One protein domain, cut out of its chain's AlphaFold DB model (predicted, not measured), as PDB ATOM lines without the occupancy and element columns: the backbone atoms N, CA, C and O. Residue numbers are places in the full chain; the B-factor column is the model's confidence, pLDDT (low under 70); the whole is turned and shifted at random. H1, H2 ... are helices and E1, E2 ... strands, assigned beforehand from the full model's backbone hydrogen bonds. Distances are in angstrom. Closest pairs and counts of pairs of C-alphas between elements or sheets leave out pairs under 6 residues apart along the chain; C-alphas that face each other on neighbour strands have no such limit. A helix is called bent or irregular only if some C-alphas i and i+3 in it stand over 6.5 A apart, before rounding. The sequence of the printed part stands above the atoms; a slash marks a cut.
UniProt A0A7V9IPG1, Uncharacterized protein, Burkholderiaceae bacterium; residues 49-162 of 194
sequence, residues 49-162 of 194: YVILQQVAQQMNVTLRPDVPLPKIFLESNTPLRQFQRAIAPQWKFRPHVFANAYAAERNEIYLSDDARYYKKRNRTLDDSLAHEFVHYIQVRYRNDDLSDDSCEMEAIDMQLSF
ATOM      1  N   TYR A  49     -10.192  -9.633 -27.632       98.12
ATOM      2  CA  TYR A  49     -11.060 -10.388 -26.742       98.12
ATOM      3  C   TYR A  49     -12.171 -11.102 -27.517       98.12
ATOM      4  O   TYR A  49     -12.483 -12.248 -27.203       98.12
ATOM      5  N   VAL A  50     -12.705 -10.488 -28.579       98.19
ATOM      6  CA  VAL A  50     -13.682 -11.136 -29.471       98.19
ATOM      7  C   VAL A  50     -13.062 -12.351 -30.163       98.19
ATOM      8  O   VAL A  50     -13.684 -13.411 -30.198       98.19
ATOM      9  N   ILE A  51     -11.826 -12.233 -30.660       98.56
ATOM     10  CA  ILE A  51     -11.104 -13.363 -31.270       98.56
ATOM     11  C   ILE A  51     -10.911 -14.480 -30.235       98.56
ATOM     12  O   ILE A  51     -11.255 -15.630 -30.502       98.56
ATOM     13  N   LEU A  52     -10.428 -14.147 -29.032       98.69
ATOM     14  CA  LEU A  52     -10.234 -15.121 -27.957       98.69
ATOM     15  C   LEU A  52     -11.540 -15.837 -27.581       98.69
ATOM     16  O   LEU A  52     -11.528 -17.048 -27.377       98.69
ATOM     17  N   GLN A  53     -12.662 -15.118 -27.499       98.56
ATOM     18  CA  GLN A  53     -13.966 -15.718 -27.214       98.56
ATOM     19  C   GLN A  53     -14.390 -16.717 -28.293       98.56
ATOM     20  O   GLN A  53     -14.852 -17.805 -27.952       98.56
ATOM     21  N   GLN A  54     -14.205 -16.383 -29.573       98.44
ATOM     22  CA  GLN A  54     -14.521 -17.293 -30.677       98.44
ATOM     23  C   GLN A  54     -13.654 -18.555 -30.630       98.44
ATOM     24  O   GLN A  54     -14.186 -19.662 -30.714       98.44
ATOM     25  N   VAL A  55     -12.338 -18.401 -30.434       98.62
ATOM     26  CA  VAL A  55     -11.412 -19.539 -30.315       98.62
ATOM     27  C   VAL A  55     -11.794 -20.412 -29.119       98.62
ATOM     28  O   VAL A  55     -11.943 -21.623 -29.264       98.62
ATOM     29  N   ALA A  56     -12.039 -19.815 -27.950       98.62
ATOM     30  CA  ALA A  56     -12.440 -20.550 -26.753       98.62
ATOM     31  C   ALA A  56     -13.764 -21.303 -26.941       98.62
ATOM     32  O   ALA A  56     -13.870 -22.461 -26.541       98.62
ATOM     33  N   GLN A  57     -14.751 -20.683 -27.597       98.31
ATOM     34  CA  GLN A  57     -16.026 -21.324 -27.909       98.31
ATOM     35  C   GLN A  57     -15.837 -22.542 -28.820       98.31
ATOM     36  O   GLN A  57     -16.375 -23.607 -28.527       98.31
ATOM     37  N   GLN A  58     -15.063 -22.408 -29.898       98.06
ATOM     38  CA  GLN A  58     -14.801 -23.515 -30.820       98.06
ATOM     39  C   GLN A  58     -13.987 -24.639 -30.154       98.06
ATOM     40  O   GLN A  58     -14.240 -25.814 -30.403       98.06
ATOM     41  N   MET A  59     -13.079 -24.291 -29.239       98.25
ATOM     42  CA  MET A  59     -12.314 -25.239 -28.423       98.25
ATOM     43  C   MET A  59     -13.107 -25.814 -27.233       98.25
ATOM     44  O   MET A  59     -12.548 -26.576 -26.440       98.25
ATOM     45  N   ASN A  60     -14.387 -25.456 -27.076       98.25
ATOM     46  CA  ASN A  60     -15.240 -25.849 -25.952       98.25
ATOM     47  C   ASN A  60     -14.610 -25.550 -24.572       98.25
ATOM     48  O   ASN A  60     -14.652 -26.363 -23.647       98.25
ATOM     49  N   VAL A  61     -13.988 -24.378 -24.441       98.38
ATOM     50  CA  VAL A  61     -13.366 -23.887 -23.206       98.38
ATOM     51  C   VAL A  61     -14.145 -22.688 -22.676       98.38
ATOM     52  O   VAL A  61     -14.337 -21.687 -23.362       98.38
ATOM     53  N   THR A  62     -14.556 -22.751 -21.409       98.38
ATOM     54  CA  THR A  62     -15.114 -21.593 -20.703       98.38
ATOM     55  C   THR A  62     -13.981 -20.713 -20.181       98.38
ATOM     56  O   THR A  62     -13.235 -21.117 -19.285       98.38
ATOM     57  N   LEU A  63     -13.864 -19.500 -20.728       98.25
ATOM     58  CA  LEU A  63     -12.915 -18.499 -20.242       98.25
ATOM     59  C   LEU A  63     -13.233 -18.134 -18.792       98.25
ATOM     60  O   LEU A  63     -14.391 -17.893 -18.445       98.25
ATOM     61  N   ARG A  64     -12.198 -18.080 -17.952       97.94
ATOM     62  CA  ARG A  64     -12.346 -17.738 -16.538       97.94
ATOM     63  C   ARG A  64     -11.680 -16.390 -16.248       97.94
ATOM     64  O   ARG A  64     -10.567 -16.165 -16.723       97.94
ATOM     65  N   PRO A  65     -12.321 -15.499 -15.472       96.44
ATOM     66  CA  PRO A  65     -11.808 -14.150 -15.224       96.44
ATOM     67  C   PRO A  65     -10.557 -14.117 -14.331       96.44
ATOM     68  O   PRO A  65      -9.860 -13.108 -14.300       96.44
ATOM     69  N   ASP A  66     -10.268 -15.195 -13.600       97.81
ATOM     70  CA  ASP A  66      -9.074 -15.348 -12.764       97.81
ATOM     71  C   ASP A  66      -7.816 -15.728 -13.563       97.81
ATOM     72  O   ASP A  66      -6.700 -15.545 -13.075       97.81
ATOM     73  N   VAL A  67      -7.968 -16.225 -14.796       98.12
ATOM     74  CA  VAL A  67      -6.833 -16.558 -15.664       98.12
ATOM     75  C   VAL A  67      -6.387 -15.297 -16.412       98.12
ATOM     76  O   VAL A  67      -7.175 -14.722 -17.167       98.12
ATOM     77  N   PRO A  68      -5.129 -14.844 -16.249       98.00
ATOM     78  CA  PRO A  68      -4.677 -13.594 -16.841       98.00
ATOM     79  C   PRO A  68      -4.598 -13.690 -18.367       98.00
ATOM     80  O   PRO A  68      -3.959 -14.591 -18.913       98.00
ATOM     81  N   LEU A  69      -5.169 -12.697 -19.051       98.50
ATOM     82  CA  LEU A  69      -5.058 -12.560 -20.502       98.50
ATOM     83  C   LEU A  69      -3.599 -12.326 -20.933       98.50
ATOM     84  O   LEU A  69      -2.842 -11.664 -20.208       98.50
ATOM     85  N   PRO A  70      -3.187 -12.837 -22.107       98.56
ATOM     86  CA  PRO A  70      -1.844 -12.611 -22.602       98.56
ATOM     87  C   PRO A  70      -1.676 -11.159 -23.062       98.56
ATOM     88  O   PRO A  70      -2.592 -10.543 -23.609       98.56
ATOM     89  N   LYS A  71      -0.477 -10.603 -22.871       98.69
ATOM     90  CA  LYS A  71      -0.120  -9.299 -23.453       98.69
ATOM     91  C   LYS A  71       0.204  -9.477 -24.930       98.69
ATOM     92  O   LYS A  71       0.978 -10.366 -25.263       98.69
ATOM     93  N   ILE A  72      -0.325  -8.614 -25.793       98.75
ATOM     94  CA  ILE A  72      -0.108  -8.690 -27.243       98.75
ATOM     95  C   ILE A  72       0.900  -7.621 -27.672       98.75
ATOM     96  O   ILE A  72       0.755  -6.446 -27.337       98.75
ATOM     97  N   PHE A  73       1.913  -8.038 -28.428       98.69
ATOM     98  CA  PHE A  73       2.994  -7.208 -28.946       98.69
ATOM     99  C   PHE A  73       3.056  -7.306 -30.472       98.69
ATOM    100  O   PHE A  73       3.119  -8.402 -31.024       98.69
ATOM    101  N   LEU A  74       3.082  -6.157 -31.147       98.38
ATOM    102  CA  LEU A  74       3.232  -6.073 -32.603       98.38
ATOM    103  C   LEU A  74       4.688  -5.781 -32.976       98.38
ATOM    104  O   LEU A  74       5.342  -4.978 -32.303       98.38
ATOM    105  N   GLU A  75       5.184  -6.406 -34.042       97.56
ATOM    106  CA  GLU A  75       6.561  -6.268 -34.536       97.56
ATOM    107  C   GLU A  75       6.971  -4.806 -34.735       97.56
ATOM    108  O   GLU A  75       8.022  -4.400 -34.236       97.56
ATOM    109  N   SER A  76       6.126  -3.988 -35.367       96.62
ATOM    110  CA  SER A  76       6.408  -2.566 -35.614       96.62
ATOM    111  C   SER A  76       6.732  -1.745 -34.361       96.62
ATOM    112  O   SER A  76       7.446  -0.742 -34.452       96.62
ATOM    113  N   ASN A  77       6.257  -2.184 -33.191       97.38
ATOM    114  CA  ASN A  77       6.421  -1.502 -31.906       97.38
ATOM    115  C   ASN A  77       7.287  -2.285 -30.910       97.38
ATOM    116  O   ASN A  77       7.462  -1.851 -29.770       97.38
ATOM    117  N   THR A  78       7.835  -3.432 -31.316       97.56
ATOM    118  CA  THR A  78       8.519  -4.357 -30.411       97.56
ATOM    119  C   THR A  78       9.950  -4.598 -30.868       97.56
ATOM    120  O   THR A  78      10.174  -5.184 -31.925       97.56
ATOM    121  N   PRO A  79      10.964  -4.226 -30.067       97.75
ATOM    122  CA  PRO A  79      12.346  -4.522 -30.415       97.75
ATOM    123  C   PRO A  79      12.564  -6.030 -30.581       97.75
ATOM    124  O   PRO A  79      12.226  -6.805 -29.687       97.75
ATOM    125  N   LEU A  80      13.242  -6.457 -31.654       97.56
ATOM    126  CA  LEU A  80      13.565  -7.875 -31.887       97.56
ATOM    127  C   LEU A  80      14.243  -8.535 -30.672       97.56
ATOM    128  O   LEU A  80      13.994  -9.697 -30.364       97.56
ATOM    129  N   ARG A  81      15.069  -7.785 -29.928       98.06
ATOM    130  CA  ARG A  81      15.703  -8.281 -28.694       98.06
ATOM    131  C   ARG A  81      14.691  -8.664 -27.611       98.06
ATOM    132  O   ARG A  81      14.971  -9.589 -26.857       98.06
ATOM    133  N   GLN A  82      13.559  -7.969 -27.509       98.44
ATOM    134  CA  GLN A  82      12.495  -8.319 -26.569       98.44
ATOM    135  C   GLN A  82      11.869  -9.662 -26.952       98.44
ATOM    136  O   GLN A  82      11.869 -10.566 -26.119       98.44
ATOM    137  N   PHE A  83      11.452  -9.813 -28.213       98.50
ATOM    138  CA  PHE A  83      10.924 -11.068 -28.760       98.50
ATOM    139  C   PHE A  83      11.893 -12.239 -28.543       98.50
ATOM    140  O   PHE A  83      11.550 -13.256 -27.947       98.50
ATOM    141  N   GLN A  84      13.157 -12.051 -28.926       98.44
ATOM    142  CA  GLN A  84      14.214 -13.050 -28.774       98.44
ATOM    143  C   GLN A  84      14.390 -13.533 -27.332       98.44
ATOM    144  O   GLN A  84      14.593 -14.722 -27.114       98.44
ATOM    145  N   ARG A  85      14.336 -12.631 -26.344       98.50
ATOM    146  CA  ARG A  85      14.422 -13.023 -24.928       98.50
ATOM    147  C   ARG A  85      13.199 -13.810 -24.473       98.50
ATOM    148  O   ARG A  85      13.351 -14.676 -23.625       98.50
ATOM    149  N   ALA A  86      12.015 -13.471 -24.983       98.19
ATOM    150  CA  ALA A  86      10.775 -14.123 -24.587       98.19
ATOM    151  C   ALA A  86      10.668 -15.548 -25.143       98.19
ATOM    152  O   ALA A  86      10.236 -16.445 -24.430       98.19
ATOM    153  N   ILE A  87      11.106 -15.759 -26.387       97.94
ATOM    154  CA  ILE A  87      10.916 -17.025 -27.103       97.94
ATOM    155  C   ILE A  87      12.093 -17.996 -26.991       97.94
ATOM    156  O   ILE A  87      11.887 -19.210 -27.012       97.94
ATOM    157  N   ALA A  88      13.325 -17.509 -26.821       97.75
ATOM    158  CA  ALA A  88      14.495 -18.388 -26.801       97.75
ATOM    159  C   ALA A  88      14.446 -19.531 -25.760       97.75
ATOM    160  O   ALA A  88      14.885 -20.633 -26.099       97.75
ATOM    161  N   PRO A  89      13.911 -19.345 -24.534       96.62
ATOM    162  CA  PRO A  89      13.777 -20.446 -23.576       96.62
ATOM    163  C   PRO A  89      12.854 -21.571 -24.061       96.62
ATOM    164  O   PRO A  89      13.153 -22.744 -23.819       96.62
ATOM    165  N   GLN A  90      11.771 -21.219 -24.762       96.38
ATOM    166  CA  GLN A  90      10.791 -22.154 -25.320       96.38
ATOM    167  C   GLN A  90      11.370 -22.879 -26.540       96.38
ATOM    168  O   GLN A  90      11.376 -24.103 -26.579       96.38
ATOM    169  N   TRP A  91      11.956 -22.142 -27.489       95.56
ATOM    170  CA  TRP A  91      12.462 -22.708 -28.749       95.56
ATOM    171  C   TRP A  91      13.858 -23.332 -28.659       95.56
ATOM    172  O   TRP A  91      14.295 -24.000 -29.590       95.56
ATOM    173  N   LYS A  92      14.594 -23.107 -27.564       96.81
ATOM    174  CA  LYS A  92      16.000 -23.533 -27.386       96.81
ATOM    175  C   LYS A  92      16.981 -22.937 -28.407       96.81
ATOM    176  O   LYS A  92      18.129 -23.364 -28.482       96.81
ATOM    177  N   PHE A  93      16.572 -21.905 -29.143       96.19
ATOM    178  CA  PHE A  93      17.440 -21.082 -29.984       96.19
ATOM    179  C   PHE A  93      16.935 -19.639 -30.030       96.19
ATOM    180  O   PHE A  93      15.798 -19.342 -29.672       96.19
ATOM    181  N   ARG A  94      17.788 -18.717 -30.483       97.00
ATOM    182  CA  ARG A  94      17.445 -17.298 -30.609       97.00
ATOM    183  C   ARG A  94      17.101 -16.968 -32.066       97.00
ATOM    184  O   ARG A  94      18.015 -16.961 -32.888       97.00
ATOM    185  N   PRO A  95      15.838 -16.661 -32.406       94.94
ATOM    186  CA  PRO A  95      15.464 -16.386 -33.789       94.94
ATOM    187  C   PRO A  95      16.091 -15.082 -34.291       94.94
ATOM    188  O   PRO A  95      16.166 -14.093 -33.561       94.94
ATOM    189  N   HIS A  96      16.542 -15.063 -35.545       96.62
ATOM    190  CA  HIS A  96      17.122 -13.866 -36.175       96.62
ATOM    191  C   HIS A  96      16.076 -12.931 -36.790       96.62
ATOM    192  O   HIS A  96      16.405 -11.803 -37.146       96.62
ATOM    193  N   VAL A  97      14.830 -13.391 -36.892       94.56
ATOM    194  CA  VAL A  97      13.691 -12.663 -37.457       94.56
ATOM    195  C   VAL A  97      12.513 -12.717 -36.492       94.56
ATOM    196  O   VAL A  97      12.469 -13.584 -35.617       94.56
ATOM    197  N   PHE A  98      11.580 -11.781 -36.639       95.38
ATOM    198  CA  PHE A  98      10.319 -11.805 -35.909       95.38
ATOM    199  C   PHE A  98       9.401 -12.888 -36.493       95.38
ATOM    200  O   PHE A  98       9.406 -13.130 -37.701       95.38
ATOM    201  N   ALA A  99       8.632 -13.552 -35.638       95.06
ATOM    202  CA  ALA A  99       7.629 -14.534 -36.026       95.06
ATOM    203  C   ALA A  99       6.423 -14.418 -35.093       95.06
ATOM    204  O   ALA A  99       6.558 -13.923 -33.972       95.06
ATOM    205  N   ASN A 100       5.264 -14.867 -35.568       98.19
ATOM    206  CA  ASN A 100       4.095 -15.018 -34.710       98.19
ATOM    207  C   ASN A 100       4.393 -16.128 -33.698       98.19
ATOM    208  O   ASN A 100       4.923 -17.166 -34.098       98.19
ATOM    209  N   ALA A 101       4.194 -15.847 -32.409       98.50
ATOM    210  CA  ALA A 101       4.414 -16.828 -31.353       98.50
ATOM    211  C   ALA A 101       3.762 -16.426 -30.025       98.50
ATOM    212  O   ALA A 101       3.875 -15.279 -29.576       98.50
ATOM    213  N   TYR A 102       3.219 -17.417 -29.328       98.81
ATOM    214  CA  TYR A 102       2.904 -17.366 -27.910       98.81
ATOM    215  C   TYR A 102       4.116 -17.788 -27.065       98.81
ATOM    216  O   TYR A 102       4.615 -18.913 -27.146       98.81
ATOM    217  N   ALA A 103       4.587 -16.870 -26.219       98.62
ATOM    218  CA  ALA A 103       5.619 -17.096 -25.216       98.62
ATOM    219  C   ALA A 103       4.971 -17.544 -23.896       98.62
ATOM    220  O   ALA A 103       4.587 -16.713 -23.061       98.62
ATOM    221  N   ALA A 104       4.873 -18.860 -23.693       98.31
ATOM    222  CA  ALA A 104       4.104 -19.459 -22.604       98.31
ATOM    223  C   ALA A 104       4.538 -18.972 -21.213       98.31
ATOM    224  O   ALA A 104       3.702 -18.536 -20.421       98.31
ATOM    225  N   GLU A 105       5.847 -18.963 -20.935       97.81
ATOM    226  CA  GLU A 105       6.411 -18.569 -19.634       97.81
ATOM    227  C   GLU A 105       6.019 -17.137 -19.235       97.81
ATOM    228  O   GLU A 105       5.694 -16.869 -18.079       97.81
ATOM    229  N   ARG A 106       6.000 -16.215 -20.204       98.38
ATOM    230  CA  ARG A 106       5.761 -14.784 -19.956       98.38
ATOM    231  C   ARG A 106       4.301 -14.371 -20.138       98.38
ATOM    232  O   ARG A 106       3.949 -13.257 -19.761       98.38
ATOM    233  N   ASN A 107       3.464 -15.262 -20.672       98.75
ATOM    234  CA  ASN A 107       2.091 -14.980 -21.085       98.75
ATOM    235  C   ASN A 107       2.007 -13.808 -22.078       98.75
ATOM    236  O   ASN A 107       1.284 -12.830 -21.870       98.75
ATOM    237  N   GLU A 108       2.806 -13.880 -23.138       98.81
ATOM    238  CA  GLU A 108       2.913 -12.829 -24.152       98.81
ATOM    239  C   GLU A 108       2.674 -13.428 -25.538       98.81
ATOM    240  O   GLU A 108       3.210 -14.487 -25.848       98.81
ATOM    241  N   ILE A 109       1.898 -12.746 -26.372       98.88
ATOM    242  CA  ILE A 109       1.724 -13.054 -27.791       98.88
ATOM    243  C   ILE A 109       2.497 -12.010 -28.589       98.88
ATOM    244  O   ILE A 109       2.344 -10.807 -28.372       98.88
ATOM    245  N   TYR A 110       3.312 -12.475 -29.521       98.81
ATOM    246  CA  TYR A 110       4.050 -11.649 -30.462       98.81
ATOM    247  C   TYR A 110       3.490 -11.883 -31.857       98.81
ATOM    248  O   TYR A 110       3.324 -13.030 -32.256       98.81
ATOM    249  N   LEU A 111       3.210 -10.810 -32.594       98.50
ATOM    250  CA  LEU A 111       2.712 -10.879 -33.964       98.50
ATOM    251  C   LEU A 111       3.556 -10.000 -34.884       98.50
ATOM    252  O   LEU A 111       3.784  -8.824 -34.599       98.50
ATOM    253  N   SER A 112       3.980 -10.558 -36.013       97.12
ATOM    254  CA  SER A 112       4.404  -9.764 -37.157       97.12
ATOM    255  C   SER A 112       3.196  -9.016 -37.695       97.12
ATOM    256  O   SER A 112       2.152  -9.626 -37.928       97.12
ATOM    257  N   ASP A 113       3.333  -7.711 -37.893       97.19
ATOM    258  CA  ASP A 113       2.344  -6.856 -38.543       97.19
ATOM    259  C   ASP A 113       2.808  -6.395 -39.936       97.19
ATOM    260  O   ASP A 113       2.219  -5.481 -40.503       97.19
ATOM    261  N   ASP A 114       3.811  -7.046 -40.542       95.81
ATOM    262  CA  ASP A 114       4.259  -6.767 -41.917       95.81
ATOM    263  C   ASP A 114       3.196  -7.184 -42.952       95.81
ATOM    264  O   ASP A 114       2.922  -8.369 -43.159       95.81
ATOM    265  N   ALA A 115       2.639  -6.225 -43.697       95.56
ATOM    266  CA  ALA A 115       1.629  -6.488 -44.725       95.56
ATOM    267  C   ALA A 115       2.081  -7.499 -45.797       95.56
ATOM    268  O   ALA A 115       1.255  -8.217 -46.368       95.56
ATOM    269  N   ARG A 116       3.385  -7.590 -46.089       94.44
ATOM    270  CA  ARG A 116       3.923  -8.531 -47.087       94.44
ATOM    271  C   ARG A 116       3.811  -9.977 -46.619       94.44
ATOM    272  O   ARG A 116       3.557 -10.853 -47.448       94.44
ATOM    273  N   TYR A 117       3.987 -10.216 -45.318       92.19
ATOM    274  CA  TYR A 117       3.836 -11.535 -44.705       92.19
ATOM    275  C   TYR A 117       2.421 -12.073 -44.962       92.19
ATOM    276  O   TYR A 117       2.251 -13.162 -45.515       92.19
ATOM    277  N   TYR A 118       1.418 -11.245 -44.671       93.38
ATOM    278  CA  TYR A 118       0.001 -11.578 -44.806       93.38
ATOM    279  C   TYR A 118      -0.456 -11.709 -46.254       93.38
ATOM    280  O   TYR A 118      -1.088 -12.702 -46.619       93.38
ATOM    281  N   LYS A 119      -0.038 -10.776 -47.118       92.56
ATOM    282  CA  LYS A 119      -0.345 -10.830 -48.553       92.56
ATOM    283  C   LYS A 119       0.166 -12.118 -49.201       92.56
ATOM    284  O   LYS A 119      -0.542 -12.719 -50.002       92.56
ATOM    285  N   LYS A 120       1.381 -12.562 -48.859       91.00
ATOM    286  CA  LYS A 120       1.977 -13.783 -49.429       91.00
ATOM    287  C   LYS A 120       1.239 -15.054 -48.998       91.00
ATOM    288  O   LYS A 120       1.215 -16.021 -49.752       91.00
ATOM    289  N   ARG A 121       0.694 -15.072 -47.781       87.12
ATOM    290  CA  ARG A 121       0.044 -16.249 -47.188       87.12
ATOM    291  C   ARG A 121      -1.470 -16.282 -47.397       87.12
ATOM    292  O   ARG A 121      -2.071 -17.280 -47.025       87.12
ATOM    293  N   ASN A 122      -2.061 -15.230 -47.972       91.56
ATOM    294  CA  ASN A 122      -3.511 -15.028 -48.018       91.56
ATOM    295  C   ASN A 122      -4.153 -15.185 -46.625       91.56
ATOM    296  O   ASN A 122      -5.133 -15.901 -46.454       91.56
ATOM    297  N   ARG A 123      -3.527 -14.555 -45.627       92.25
ATOM    298  CA  ARG A 123      -3.952 -14.548 -44.220       92.25
ATOM    299  C   ARG A 123      -4.079 -13.114 -43.728       92.25
ATOM    300  O   ARG A 123      -3.582 -12.191 -44.372       92.25
ATOM    301  N   THR A 124      -4.672 -12.938 -42.562       96.69
ATOM    302  CA  THR A 124      -4.808 -11.668 -41.849       96.69
ATOM    303  C   THR A 124      -4.137 -11.728 -40.478       96.69
ATOM    304  O   THR A 124      -3.808 -12.806 -39.982       96.69
ATOM    305  N   LEU A 125      -3.919 -10.560 -39.864       97.50
ATOM    306  CA  LEU A 125      -3.368 -10.477 -38.510       97.50
ATOM    307  C   LEU A 125      -4.292 -11.147 -37.479       97.50
ATOM    308  O   LEU A 125      -3.792 -11.758 -36.535       97.50
ATOM    309  N   ASP A 126      -5.612 -11.093 -37.694       98.38
ATOM    310  CA  ASP A 126      -6.592 -11.770 -36.836       98.38
ATOM    311  C   ASP A 126      -6.408 -13.294 -36.891       98.38
ATOM    312  O   ASP A 126      -6.456 -13.946 -35.855       98.38
ATOM    313  N   ASP A 127      -6.124 -13.855 -38.074       98.12
ATOM    314  CA  ASP A 127      -5.921 -15.300 -38.259       98.12
ATOM    315  C   ASP A 127      -4.679 -15.784 -37.500       98.12
ATOM    316  O   ASP A 127      -4.667 -16.877 -36.934       98.12
ATOM    317  N   SER A 128      -3.606 -14.987 -37.505       98.25
ATOM    318  CA  SER A 128      -2.408 -15.278 -36.709       98.25
ATOM    319  C   SER A 128      -2.704 -15.177 -35.219       98.25
ATOM    320  O   SER A 128      -2.284 -16.036 -34.458       98.25
ATOM    321  N   LEU A 129      -3.444 -14.153 -34.790       98.81
ATOM    322  CA  LEU A 129      -3.803 -14.007 -33.384       98.81
ATOM    323  C   LEU A 129      -4.706 -15.153 -32.902       98.81
ATOM    324  O   LEU A 129      -4.508 -15.650 -31.796       98.81
ATOM    325  N   ALA A 130      -5.648 -15.612 -33.727       98.75
ATOM    326  CA  ALA A 130      -6.482 -16.771 -33.425       98.75
ATOM    327  C   ALA A 130      -5.633 -18.029 -33.191       98.75
ATOM    328  O   ALA A 130      -5.834 -18.718 -32.196       98.75
ATOM    329  N   HIS A 131      -4.639 -18.274 -34.053       98.69
ATOM    330  CA  HIS A 131      -3.678 -19.366 -33.888       98.69
ATOM    331  C   HIS A 131      -2.922 -19.269 -32.551       98.69
ATOM    332  O   HIS A 131      -2.923 -20.213 -31.769       98.69
ATOM    333  N   GLU A 132      -2.360 -18.104 -32.215       98.88
ATOM    334  CA  GLU A 132      -1.637 -17.945 -30.943       98.88
ATOM    335  C   GLU A 132      -2.551 -18.048 -29.707       98.88
ATOM    336  O   GLU A 132      -2.113 -18.470 -28.632       98.88
ATOM    337  N   PHE A 133      -3.838 -17.701 -29.831       98.88
ATOM    338  CA  PHE A 133      -4.801 -17.911 -28.751       98.88
ATOM    339  C   PHE A 133      -5.098 -19.387 -28.485       98.88
ATOM    340  O   PHE A 133      -5.397 -19.728 -27.338       98.88
ATOM    341  N   VAL A 134      -4.965 -20.261 -29.485       98.88
ATOM    342  CA  VAL A 134      -5.059 -21.713 -29.278       98.88
ATOM    343  C   VAL A 134      -3.948 -22.171 -28.341       98.88
ATOM    344  O   VAL A 134      -4.242 -22.781 -27.315       98.88
ATOM    345  N   HIS A 135      -2.698 -21.771 -28.593       98.81
ATOM    346  CA  HIS A 135      -1.578 -22.076 -27.697       98.81
ATOM    347  C   HIS A 135      -1.758 -21.499 -26.290       98.81
ATOM    348  O   HIS A 135      -1.441 -22.155 -25.294       98.81
ATOM    349  N   TYR A 136      -2.309 -20.288 -26.175       98.88
ATOM    350  CA  TYR A 136      -2.675 -19.724 -24.875       98.88
ATOM    351  C   TYR A 136      -3.690 -20.606 -24.133       98.88
ATOM    352  O   TYR A 136      -3.504 -20.882 -22.946       98.88
ATOM    353  N   ILE A 137      -4.742 -21.075 -24.809       98.88
ATOM    354  CA  ILE A 137      -5.764 -21.942 -24.213       98.88
ATOM    355  C   ILE A 137      -5.176 -23.305 -23.828       98.88
ATOM    356  O   ILE A 137      -5.373 -23.746 -22.694       98.88
ATOM    357  N   GLN A 138      -4.413 -23.930 -24.725       98.75
ATOM    358  CA  GLN A 138      -3.701 -25.189 -24.492       98.75
ATOM    359  C   GLN A 138      -2.878 -25.120 -23.194       98.75
ATOM    360  O   GLN A 138      -3.090 -25.893 -22.258       98.75
ATOM    361  N   VAL A 139      -2.042 -24.091 -23.039       98.56
ATOM    362  CA  VAL A 139      -1.202 -23.938 -21.841       98.56
ATOM    363  C   VAL A 139      -2.003 -23.550 -20.597       98.56
ATOM    364  O   VAL A 139      -1.791 -24.111 -19.525       98.56
ATOM    365  N   ARG A 140      -2.892 -22.554 -20.684       98.50
ATOM    366  CA  ARG A 140      -3.482 -21.912 -19.490       98.50
ATOM    367  C   ARG A 140      -4.770 -22.559 -18.999       98.50
ATOM    368  O   ARG A 140      -5.133 -22.372 -17.838       98.50
ATOM    369  N   TYR A 141      -5.459 -23.298 -19.862       98.44
ATOM    370  CA  TYR A 141      -6.730 -23.940 -19.537       98.44
ATOM    371  C   TYR A 141      -6.639 -25.459 -19.533       98.44
ATOM    372  O   TYR A 141      -7.330 -26.081 -18.724       98.44
ATOM    373  N   ARG A 142      -5.800 -26.046 -20.392       98.38
ATOM    374  CA  ARG A 142      -5.674 -27.504 -20.530       98.38
ATOM    375  C   ARG A 142      -4.389 -28.074 -19.917       98.38
ATOM    376  O   ARG A 142      -4.383 -29.237 -19.533       98.38
ATOM    377  N   ASN A 143      -3.391 -27.226 -19.644       97.88
ATOM    378  CA  ASN A 143      -2.051 -27.606 -19.166       97.88
ATOM    379  C   ASN A 143      -1.289 -28.484 -20.170       97.88
ATOM    380  O   ASN A 143      -0.528 -29.366 -19.769       97.88
ATOM    381  N   ASP A 144      -1.502 -28.239 -21.459       98.25
ATOM    382  CA  ASP A 144      -0.835 -28.970 -22.530       98.25
ATOM    383  C   ASP A 144       0.650 -28.580 -22.629       98.25
ATOM    384  O   ASP A 144       1.061 -27.465 -22.276       98.25
ATOM    385  N   ASP A 145       1.463 -29.509 -23.132       96.88
ATOM    386  CA  ASP A 145       2.877 -29.291 -23.430       96.88
ATOM    387  C   ASP A 145       3.029 -28.852 -24.892       96.88
ATOM    388  O   ASP A 145       2.855 -29.652 -25.805       96.88
ATOM    389  N   LEU A 146       3.406 -27.589 -25.120       96.06
ATOM    390  CA  LEU A 146       3.606 -27.038 -26.470       96.06
ATOM    391  C   LEU A 146       4.760 -27.689 -27.254       96.06
ATOM    392  O   LEU A 146       4.985 -27.326 -28.405       96.06
ATOM    393  N   SER A 147       5.530 -28.593 -26.646       94.12
ATOM    394  CA  SER A 147       6.492 -29.425 -27.375       94.12
ATOM    395  C   SER A 147       5.862 -30.650 -28.048       94.12
ATOM    396  O   SER A 147       6.552 -31.332 -28.804       94.12
ATOM    397  N   ASP A 148       4.577 -30.919 -27.803       95.25
ATOM    398  CA  ASP A 148       3.802 -31.922 -28.526       95.25
ATOM    399  C   ASP A 148       3.330 -31.367 -29.880       95.25
ATOM    400  O   ASP A 148       2.609 -30.367 -29.945       95.25
ATOM    401  N   ASP A 149       3.696 -32.051 -30.966       94.81
ATOM    402  CA  ASP A 149       3.312 -31.704 -32.339       94.81
ATOM    403  C   ASP A 149       1.785 -31.623 -32.522       94.81
ATOM    404  O   ASP A 149       1.298 -30.891 -33.388       94.81
ATOM    405  N   SER A 150       1.006 -32.342 -31.702       97.31
ATOM    406  CA  SER A 150      -0.458 -32.272 -31.739       97.31
ATOM    407  C   SER A 150      -1.000 -30.872 -31.420       97.31
ATOM    408  O   SER A 150      -2.037 -30.487 -31.965       97.31
ATOM    409  N   CYS A 151      -0.273 -30.077 -30.624       97.56
ATOM    410  CA  CYS A 151      -0.669 -28.714 -30.276       97.56
ATOM    411  C   CYS A 151      -0.635 -27.776 -31.490       97.56
ATOM    412  O   CYS A 151      -1.566 -26.992 -31.682       97.56
ATOM    413  N   GLU A 152       0.413 -27.867 -32.317       97.94
ATOM    414  CA  GLU A 152       0.537 -27.095 -33.564       97.94
ATOM    415  C   GLU A 152      -0.535 -27.510 -34.575       97.94
ATOM    416  O   GLU A 152      -1.155 -26.656 -35.206       97.94
ATOM    417  N   MET A 153      -0.803 -28.814 -34.700       98.19
ATOM    418  CA  MET A 153      -1.840 -29.315 -35.607       98.19
ATOM    419  C   MET A 153      -3.226 -28.782 -35.229       98.19
ATOM    420  O   MET A 153      -3.929 -28.260 -36.093       98.19
ATOM    421  N   GLU A 154      -3.592 -28.822 -33.942       98.44
ATOM    422  CA  GLU A 154      -4.844 -28.217 -33.467       98.44
ATOM    423  C   GLU A 154      -4.860 -26.703 -33.736       98.44
ATOM    424  O   GLU A 154      -5.853 -26.177 -34.233       98.44
ATOM    425  N   ALA A 155      -3.760 -25.986 -33.481       98.38
ATOM    426  CA  ALA A 155      -3.678 -24.547 -33.739       98.38
ATOM    427  C   ALA A 155      -3.821 -24.190 -35.230       98.38
ATOM    428  O   ALA A 155      -4.404 -23.153 -35.568       98.38
ATOM    429  N   ILE A 156      -3.328 -25.035 -36.140       97.88
ATOM    430  CA  ILE A 156      -3.546 -24.896 -37.585       97.88
ATOM    431  C   ILE A 156      -5.017 -25.137 -37.936       97.88
ATOM    432  O   ILE A 156      -5.609 -24.303 -38.625       97.88
ATOM    433  N   ASP A 157      -5.615 -26.230 -37.464       98.06
ATOM    434  CA  ASP A 157      -7.013 -26.573 -37.757       98.06
ATOM    435  C   ASP A 157      -7.965 -25.470 -37.272       98.06
ATOM    436  O   ASP A 157      -8.850 -25.009 -38.001       98.06
ATOM    437  N   MET A 158      -7.711 -24.965 -36.067       97.81
ATOM    438  CA  MET A 158      -8.429 -23.842 -35.479       97.81
ATOM    439  C   MET A 158      -8.256 -22.547 -36.278       97.81
ATOM    440  O   MET A 158      -9.231 -21.831 -36.512       97.81
ATOM    441  N   GLN A 159      -7.043 -22.246 -36.750       97.44
ATOM    442  CA  GLN A 159      -6.793 -21.090 -37.615       97.44
ATOM    443  C   GLN A 159      -7.576 -21.187 -38.930       97.44
ATOM    444  O   GLN A 159      -8.148 -20.192 -39.377       97.44
ATOM    445  N   LEU A 160      -7.612 -22.366 -39.553       96.25
ATOM    446  CA  LEU A 160      -8.362 -22.587 -40.791       96.25
ATOM    447  C   LEU A 160      -9.867 -22.412 -40.564       96.25
ATOM    448  O   LEU A 160     -10.508 -21.666 -41.304       96.25
ATOM    449  N   SER A 161     -10.412 -22.996 -39.494       96.19
ATOM    450  CA  SER A 161     -11.821 -22.809 -39.134       96.19
ATOM    451  C   SER A 161     -12.153 -21.342 -38.831       96.19
ATOM    452  O   SER A 161     -13.202 -20.830 -39.233       96.19
ATOM    453  N   PHE A 162     -11.255 -20.617 -38.159       96.12
ATOM    454  CA  PHE A 162     -11.427 -19.190 -37.896       96.12
ATOM    455  C   PHE A 162     -11.498 -18.372 -39.192       96.12
ATOM    456  O   PHE A 162     -12.368 -17.505 -39.317       96.12
TER     457      PHE A 162
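AT A GLANCE: This is residues 49 to 162 of the 194 residues of an uncharacterized protein of Burkholderiaceae bacterium (UniProt A0A7V9IPG1). A small sheet of three short strands is sandwiched between two helices, the long H4 over one face and the irregular H2 over the other, in three layers. H1 and H5 pack on H4 rather than on the sheet, crossing it steeply, while the short H3 lies out at one end, near the first residue of H4. The printed part has 114 residues, with five named helices and three named strands in the order H1 E1 H2 E2 E3 H3 H4 H5. The sheet runs E1 E3 E2 and is mixed, and the class is mostly helix. The whole is compact, with a radius of gyration of the C-alphas of 13.6 A, and rounded, spanning 35 by 30 by 27 A.

IN THESE COORDINATES: H1, residues 49 to 58, begins at C-alpha 49 (-11.060, -10.388, -26.742) and is 14.2 A long. E1 is residues 71 to 74. H2, residues 80 to 91, is 15.2 A long and irregular: C-alphas 86 and 89 are 7.1 A apart. E2 is residues 101 to 103, E3 residues 108 to 111, and H3 residues 115 to 121. H4, residues 125 to 142, is the longest helix at 24.9 A, beginning at C-alpha 125 (-3.368, -10.477, -38.510). H5, residues 149 to 162, is 20.1 A long and ends at C-alpha 162 (-11.427, -19.190, -37.896).

HOW THE PARTS SIT: E1 and E3 are parallel, with N 73 and O 109 within hydrogen-bond range at 2.8 A. E3 and E2 form an antiparallel hairpin, with N 103 and O 108 at 2.8 A. H4 is on the sheet at a height of 8.7 A, over E3 and E2; its closest C-alphas to E2 are those of Glu 132 and Tyr 102, 5.5 A apart. On the opposite face, H2 is at a height of 9.2 A and runs across the strands, at 64 degrees to E3 on the local plane; the closest C-alphas of H2 and E2 are those of Ile 87 and Ala 103, 5.6 A apart. H4 touches H5 at a steep tilt of 47 degrees, opposite ways, closest at the C-alphas of His 131 and Gln 159, 5.2 A. H1 touches H4 at a steep tilt of 61 degrees, the same way, closest at the C-alphas of Ile 51 and Ala 130, 6.1 A. H3 is close to H4 but not clearly touching, closest at the C-alphas of Tyr 118 and Leu 125, 7.2 A. In H1, H3 and H5 every O i to N i+4 pair is within hydrogen-bond range; in H2 6 of 8 are, and in H4 13 of 14.

THE WHOLE: The two C-alphas farthest apart are those of Asp 66 and Lys 120, at 38.3 A. The printed part has no cut, and the link from H1 to E1, 12 residues, is long. Mean pLDDT of the printed part is 97.3, and no printed residue is under 70.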